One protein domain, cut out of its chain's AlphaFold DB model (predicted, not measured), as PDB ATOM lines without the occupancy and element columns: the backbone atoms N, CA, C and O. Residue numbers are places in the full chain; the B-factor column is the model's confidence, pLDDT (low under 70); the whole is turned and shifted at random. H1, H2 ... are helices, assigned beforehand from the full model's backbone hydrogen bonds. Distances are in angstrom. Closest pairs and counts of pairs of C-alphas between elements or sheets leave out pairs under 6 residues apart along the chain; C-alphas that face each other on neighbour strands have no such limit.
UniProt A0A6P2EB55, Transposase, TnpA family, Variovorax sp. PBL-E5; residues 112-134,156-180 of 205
ATOM      1  N   ARG A 112     -41.947  41.499 -36.194       86.94
ATOM      2  CA  ARG A 112     -40.508  41.337 -35.920       86.94
ATOM      3  C   ARG A 112     -39.912  40.195 -36.725       86.94
ATOM      4  O   ARG A 112     -38.818  40.350 -37.262       86.94
ATOM      5  N   GLU A 113     -40.618  39.078 -36.840       86.94
ATOM      6  CA  GLU A 113     -40.168  37.934 -37.629       86.94
ATOM      7  C   GLU A 113     -40.001  38.283 -39.113       86.94
ATOM      8  O   GLU A 113     -38.932  38.049 -39.684       86.94
ATOM      9  N   ILE A 114     -40.987  38.960 -39.708       86.44
ATOM     10  CA  ILE A 114     -40.905  39.446 -41.092       86.44
ATOM     11  C   ILE A 114     -39.716  40.401 -41.274       86.44
ATOM     12  O   ILE A 114     -38.976  40.303 -42.258       86.44
ATOM     13  N   HIS A 115     -39.493  41.313 -40.325       82.81
ATOM     14  CA  HIS A 115     -38.347  42.221 -40.373       82.81
ATOM     15  C   HIS A 115     -37.004  41.493 -40.261       82.81
ATOM     16  O   HIS A 115     -36.087  41.821 -41.014       82.81
ATOM     17  N   MET A 116     -36.886  40.488 -39.390       82.94
ATOM     18  CA  MET A 116     -35.668  39.679 -39.267       82.94
ATOM     19  C   MET A 116     -35.353  38.927 -40.566       82.94
ATOM     20  O   MET A 116     -34.207  38.947 -41.024       82.94
ATOM     21  N   LEU A 117     -36.362  38.309 -41.192       80.62
ATOM     22  CA  LEU A 117     -36.205  37.618 -42.475       80.62
ATOM     23  C   LEU A 117     -35.699  38.565 -43.568       80.62
ATOM     24  O   LEU A 117     -34.769  38.231 -44.306       80.62
ATOM     25  N   LEU A 118     -36.258  39.774 -43.637       78.25
ATOM     26  CA  LEU A 118     -35.805  40.776 -44.592       78.25
ATOM     27  C   LEU A 118     -34.381  41.254 -44.297       78.25
ATOM     28  O   LEU A 118     -33.579  41.329 -45.225       78.25
ATOM     29  N   SER A 119     -34.053  41.587 -43.045       77.75
ATOM     30  CA  SER A 119     -32.705  42.043 -42.683       77.75
ATOM     31  C   SER A 119     -31.648  41.005 -43.045       77.75
ATOM     32  O   SER A 119     -30.568  41.368 -43.515       77.75
ATOM     33  N   ARG A 120     -31.970  39.711 -42.926       78.06
ATOM     34  CA  ARG A 120     -31.100  38.631 -43.398       78.06
ATOM     35  C   ARG A 120     -30.889  38.695 -44.914       78.06
ATOM     36  O   ARG A 120     -29.744  38.692 -45.360       78.06
ATOM     37  N   GLY A 121     -31.962  38.809 -45.696       74.44
ATOM     38  CA  GLY A 121     -31.870  38.947 -47.156       74.44
ATOM     39  C   GLY A 121     -31.108  40.206 -47.588       74.44
ATOM     40  O   GLY A 121     -30.230  40.145 -48.446       74.44
ATOM     41  N   ALA A 122     -31.373  41.340 -46.939       75.44
ATOM     42  CA  ALA A 122     -30.686  42.602 -47.193       75.44
ATOM     43  C   ALA A 122     -29.183  42.515 -46.885       75.44
ATOM     44  O   ALA A 122     -28.387  43.044 -47.657       75.44
ATOM     45  N   SER A 123     -28.797  41.807 -45.819       75.44
ATOM     46  CA  SER A 123     -27.389  41.580 -45.458       75.44
ATOM     47  C   SER A 123     -26.664  40.736 -46.507       75.44
ATOM     48  O   SER A 123     -25.543  41.060 -46.887       75.44
ATOM     49  N   VAL A 124     -27.316  39.694 -47.040       77.56
ATOM     50  CA  VAL A 124     -26.761  38.898 -48.150       77.56
ATOM     51  C   VAL A 124     -26.591  39.761 -49.396       77.56
ATOM     52  O   VAL A 124     -25.522  39.758 -49.998       77.56
ATOM     53  N   HIS A 125     -27.598  40.561 -49.753       79.00
ATOM     54  CA  HIS A 125     -27.498  41.478 -50.890       79.00
ATOM     55  C   HIS A 125     -26.457  42.589 -50.682       79.00
ATOM     56  O   HIS A 125     -25.846  43.057 -51.642       79.00
ATOM     57  N   GLN A 126     -26.238  43.029 -49.444       79.38
ATOM     58  CA  GLN A 126     -25.179  43.975 -49.103       79.38
ATOM     59  C   GLN A 126     -23.801  43.336 -49.267       79.38
ATOM     60  O   GLN A 126     -22.942  43.943 -49.901       79.38
ATOM     61  N   LEU A 127     -23.610  42.110 -48.773       79.00
ATOM     62  CA  LEU A 127     -22.381  41.343 -48.972       79.00
ATOM     63  C   LEU A 127     -22.098  41.131 -50.461       79.00
ATOM     64  O   LEU A 127     -20.992  41.375 -50.920       79.00
ATOM     65  N   GLN A 128     -23.120  40.753 -51.219       79.12
ATOM     66  CA  GLN A 128     -23.083  40.623 -52.672       79.12
ATOM     67  C   GLN A 128     -22.569  41.891 -53.370       79.12
ATOM     68  O   GLN A 128     -21.717  41.806 -54.253       79.12
ATOM     69  N   ARG A 129     -23.053  43.072 -52.965       77.88
ATOM     70  CA  ARG A 129     -22.576  44.360 -53.499       77.88
ATOM     71  C   ARG A 129     -21.172  44.727 -53.017       77.88
ATOM     72  O   ARG A 129     -20.425  45.336 -53.767       77.88
ATOM     73  N   ALA A 130     -20.808  44.372 -51.788       78.25
ATOM     74  CA  ALA A 130     -19.468  44.623 -51.259       78.25
ATOM     75  C   ALA A 130     -18.411  43.729 -51.929       78.25
ATOM     76  O   ALA A 130     -17.317  44.187 -52.236       78.25
ATOM     77  N   ALA A 131     -18.756  42.468 -52.192       74.81
ATOM     78  CA  ALA A 131     -17.898  41.504 -52.869       74.81
ATOM     79  C   ALA A 131     -17.749  41.789 -54.372       74.81
ATOM     80  O   ALA A 131     -16.778  41.354 -54.987       74.81
ATOM     81  N   TYR A 132     -18.696  42.519 -54.968       70.25
ATOM     82  CA  TYR A 132     -18.676  42.880 -56.382       70.25
ATOM     83  C   TYR A 132     -18.945  44.375 -56.565       70.25
ATOM     84  O   TYR A 132     -20.088  44.815 -56.680       70.25
ATOM     85  N   SER A 133     -17.865  45.154 -56.601       60.31
ATOM     86  CA  SER A 133     -17.885  46.610 -56.793       60.31
ATOM     87  C   SER A 133     -17.910  47.047 -58.267       60.31
ATOM     88  O   SER A 133     -18.019  48.240 -58.553       60.31
ATOM     89  N   GLY A 134     -17.822  46.110 -59.217       59.50
ATOM     90  CA  GLY A 134     -17.833  46.400 -60.652       59.50
ATOM     91  C   GLY A 134     -19.247  46.556 -61.218       59.50
ATOM     92  O   GLY A 134     -20.145  45.782 -60.901       59.50
ATOM     93  N   LEU A 156     -21.870  31.890 -55.967       87.00
ATOM     94  CA  LEU A 156     -20.835  31.008 -55.429       87.00
ATOM     95  C   LEU A 156     -19.891  31.762 -54.485       87.00
ATOM     96  O   LEU A 156     -19.703  31.341 -53.344       87.00
ATOM     97  N   LEU A 157     -19.350  32.898 -54.926       87.19
ATOM     98  CA  LEU A 157     -18.418  33.695 -54.128       87.19
ATOM     99  C   LEU A 157     -19.078  34.214 -52.842       87.19
ATOM    100  O   LEU A 157     -18.501  34.114 -51.761       87.19
ATOM    101  N   THR A 158     -20.321  34.690 -52.938       84.88
ATOM    102  CA  THR A 158     -21.106  35.113 -51.767       84.88
ATOM    103  C   THR A 158     -21.276  33.968 -50.767       84.88
ATOM    104  O   THR A 158     -21.070  34.158 -49.568       84.88
ATOM    105  N   ASN A 159     -21.617  32.770 -51.249       87.56
ATOM    106  CA  ASN A 159     -21.806  31.596 -50.399       87.56
ATOM    107  C   ASN A 159     -20.506  31.158 -49.713       87.56
ATOM    108  O   ASN A 159     -20.546  30.782 -48.544       87.56
ATOM    109  N   ILE A 160     -19.356  31.262 -50.389       90.25
ATOM    110  CA  ILE A 160     -18.040  30.980 -49.792       90.25
ATOM    111  C   ILE A 160     -17.754  31.946 -48.636       90.25
ATOM    112  O   ILE A 160     -17.392  31.507 -47.543       90.25
ATOM    113  N   VAL A 161     -17.965  33.252 -48.833       86.94
ATOM    114  CA  VAL A 161     -17.744  34.249 -47.771       86.94
ATOM    115  C   VAL A 161     -18.702  34.032 -46.596       86.94
ATOM    116  O   VAL A 161     -18.292  34.114 -45.438       86.94
ATOM    117  N   LEU A 162     -19.968  33.700 -46.867       85.25
ATOM    118  CA  LEU A 162     -20.939  33.351 -45.826       85.25
ATOM    119  C   LEU A 162     -20.514  32.106 -45.037       85.25
ATOM    120  O   LEU A 162     -20.606  32.109 -43.806       85.25
ATOM    121  N   ALA A 163     -20.033  31.062 -45.716       86.25
ATOM    122  CA  ALA A 163     -19.548  29.842 -45.077       86.25
ATOM    123  C   ALA A 163     -18.330  30.125 -44.185       86.25
ATOM    124  O   ALA A 163     -18.300  29.696 -43.031       86.25
ATOM    125  N   TRP A 164     -17.375  30.920 -44.677       90.31
ATOM    126  CA  TRP A 164     -16.214  31.346 -43.898       90.31
ATOM    127  C   TRP A 164     -16.615  32.140 -42.651       90.31
ATOM    128  O   TRP A 164     -16.198  31.803 -41.544       90.31
ATOM    129  N   ASN A 165     -17.479  33.150 -42.802       87.88
ATOM    130  CA  ASN A 165     -17.979  33.940 -41.674       87.88
ATOM    131  C   ASN A 165     -18.694  33.061 -40.644       87.88
ATOM    132  O   ASN A 165     -18.473  33.212 -39.444       87.88
ATOM    133  N   THR A 166     -19.494  32.098 -41.102       86.56
ATOM    134  CA  THR A 166     -20.196  31.156 -40.222       86.56
ATOM    135  C   THR A 166     -19.212  30.273 -39.453       86.56
ATOM    136  O   THR A 166     -19.360  30.121 -38.242       86.56
ATOM    137  N   SER A 167     -18.173  29.749 -40.113       89.81
ATOM    138  CA  SER A 167     -17.117  28.966 -39.457       89.81
ATOM    139  C   SER A 167     -16.358  29.792 -38.415       89.81
ATOM    140  O   SER A 167     -16.182  29.341 -37.289       89.81
ATOM    141  N   ARG A 168     -15.989  31.039 -38.727       88.75
ATOM    142  CA  ARG A 168     -15.314  31.929 -37.769       88.75
ATOM    143  C   ARG A 168     -16.191  32.280 -36.570       88.75
ATOM    144  O   ARG A 168     -15.704  32.280 -35.441       88.75
ATOM    145  N   MET A 169     -17.478  32.548 -36.790       84.75
ATOM    146  CA  MET A 169     -18.432  32.767 -35.701       84.75
ATOM    147  C   MET A 169     -18.590  31.511 -34.839       84.75
ATOM    148  O   MET A 169     -18.628  31.620 -33.617       84.75
ATOM    149  N   HIS A 170     -18.629  30.329 -35.458       87.75
ATOM    150  CA  HIS A 170     -18.665  29.055 -34.748       87.75
ATOM    151  C   HIS A 170     -17.424  28.873 -33.861       87.75
ATOM    152  O   HIS A 170     -17.572  28.624 -32.668       87.75
ATOM    153  N   ASP A 171     -16.221  29.132 -34.385       89.62
ATOM    154  CA  ASP A 171     -14.967  29.049 -33.622       89.62
ATOM    155  C   ASP A 171     -14.946  29.998 -32.406       89.62
ATOM    156  O   ASP A 171     -14.333  29.704 -31.379       89.62
ATOM    157  N   VAL A 172     -15.567  31.177 -32.516       88.50
ATOM    158  CA  VAL A 172     -15.686  32.139 -31.405       88.50
ATOM    159  C   VAL A 172     -16.716  31.669 -30.378       88.50
ATOM    160  O   VAL A 172     -16.450  31.735 -29.181       88.50
ATOM    161  N   VAL A 173     -17.869  31.162 -30.822       87.06
ATOM    162  CA  VAL A 173     -18.904  30.617 -29.929       87.06
ATOM    163  C   VAL A 173     -18.374  29.414 -29.151       87.06
ATOM    164  O   VAL A 173     -18.587  29.341 -27.945       87.06
ATOM    165  N   GLU A 174     -17.647  28.510 -29.804       87.31
ATOM    166  CA  GLU A 174     -17.036  27.349 -29.151       87.31
ATOM    167  C   GLU A 174     -15.977  27.755 -28.121       87.31
ATOM    168  O   GLU A 174     -15.949  27.208 -27.019       87.31
ATOM    169  N   ARG A 175     -15.154  28.769 -28.419       84.94
ATOM    170  CA  ARG A 175     -14.223  29.339 -27.432       84.94
ATOM    171  C   ARG A 175     -14.956  29.910 -26.219       84.94
ATOM    172  O   ARG A 175     -14.655  29.538 -25.094       84.94
ATOM    173  N   LEU A 176     -15.985  30.726 -26.442       81.62
ATOM    174  CA  LEU A 176     -16.772  31.325 -25.359       81.62
ATOM    175  C   LEU A 176     -17.547  30.291 -24.523       81.62
ATOM    176  O   LEU A 176     -17.744  30.504 -23.327       81.62
ATOM    177  N   ARG A 177     -17.977  29.174 -25.129       80.25
ATOM    178  CA  ARG A 177     -18.583  28.036 -24.415       80.25
ATOM    179  C   ARG A 177     -17.578  27.334 -23.507       80.25
ATOM    180  O   ARG A 177     -17.935  26.990 -22.384       80.25
ATOM    181  N   ARG A 178     -16.340  27.141 -23.973       81.69
ATOM    182  CA  ARG A 178     -15.251  26.564 -23.164       81.69
ATOM    183  C   ARG A 178     -14.892  27.447 -21.970       81.69
ATOM    184  O   ARG A 178     -14.614  26.916 -20.903       81.69
ATOM    185  N   ASP A 179     -15.012  28.764 -22.119       84.12
ATOM    186  CA  ASP A 179     -14.796  29.743 -21.045       84.12
ATOM    187  C   ASP A 179     -15.973  29.835 -20.041       84.12
ATOM    188  O   ASP A 179     -16.011  30.733 -19.199       84.12
ATOM    189  N   GLY A 180     -16.967  28.941 -20.128       73.62
ATOM    190  CA  GLY A 180     -18.058  28.825 -19.153       73.62
ATOM    191  C   GLY A 180     -19.134  29.916 -19.227       73.62
ATOM    192  O   GLY A 180     -19.988  29.998 -18.344       73.62
TER     193      GLY A 180
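Overview. This is residues 112 to 134 and 156 to 180 of the 205 residues of the protein "Transposase, TnpA family" of Variovorax sp. PBL-E5 (UniProt A0A6P2EB55). Two long helices meet near their ends as an open V, the last part of H1 at the first part of H2, and from this corner the two arms spread apart at 62 degrees, with residues 112 to 123 of H1 and 163 to 178 of H2 standing free. The printed part has 48 residues with two named helices, H1 then H2, and no named strand; the class is all helix. It is only just loose, close to extended, with a radius of gyration of the C-alphas of 14.0 A, and flat, spanning 43 by 30 by 14 A.

Along the chain. H1, residues 112 to 131, begins at C-alpha 112 at (-40.508, 41.337, -35.920) and is 28.3 A long from first to last C-alpha. H2, residues 156 to 178, is 33.0 A long and ends at C-alpha 178 at (-15.251, 26.564, -23.164).

Arrangement. H1 touches H2 with residues 124 to 131 alone, and H2 touches H1 with residues 157 to 158 alone. Their closest C-alphas, those of Gln 128 and Thr 158, are 5.9 A apart. They run opposite ways at a steep tilt of 62 degrees. In H1 and H2 every O i to N i+4 pair is within hydrogen-bond range.

Size, cuts and confidence. The C-alphas farthest apart, those of Gly 134 and Gly 180, are 45.1 A apart. Residues 135 to 155 are not printed; C-alphas 134 and 156 are 16.5 A apart across this cut. Residues 112 to 123 and 163 to 180 stand free. Residues 133 to 134 have pLDDT under 70.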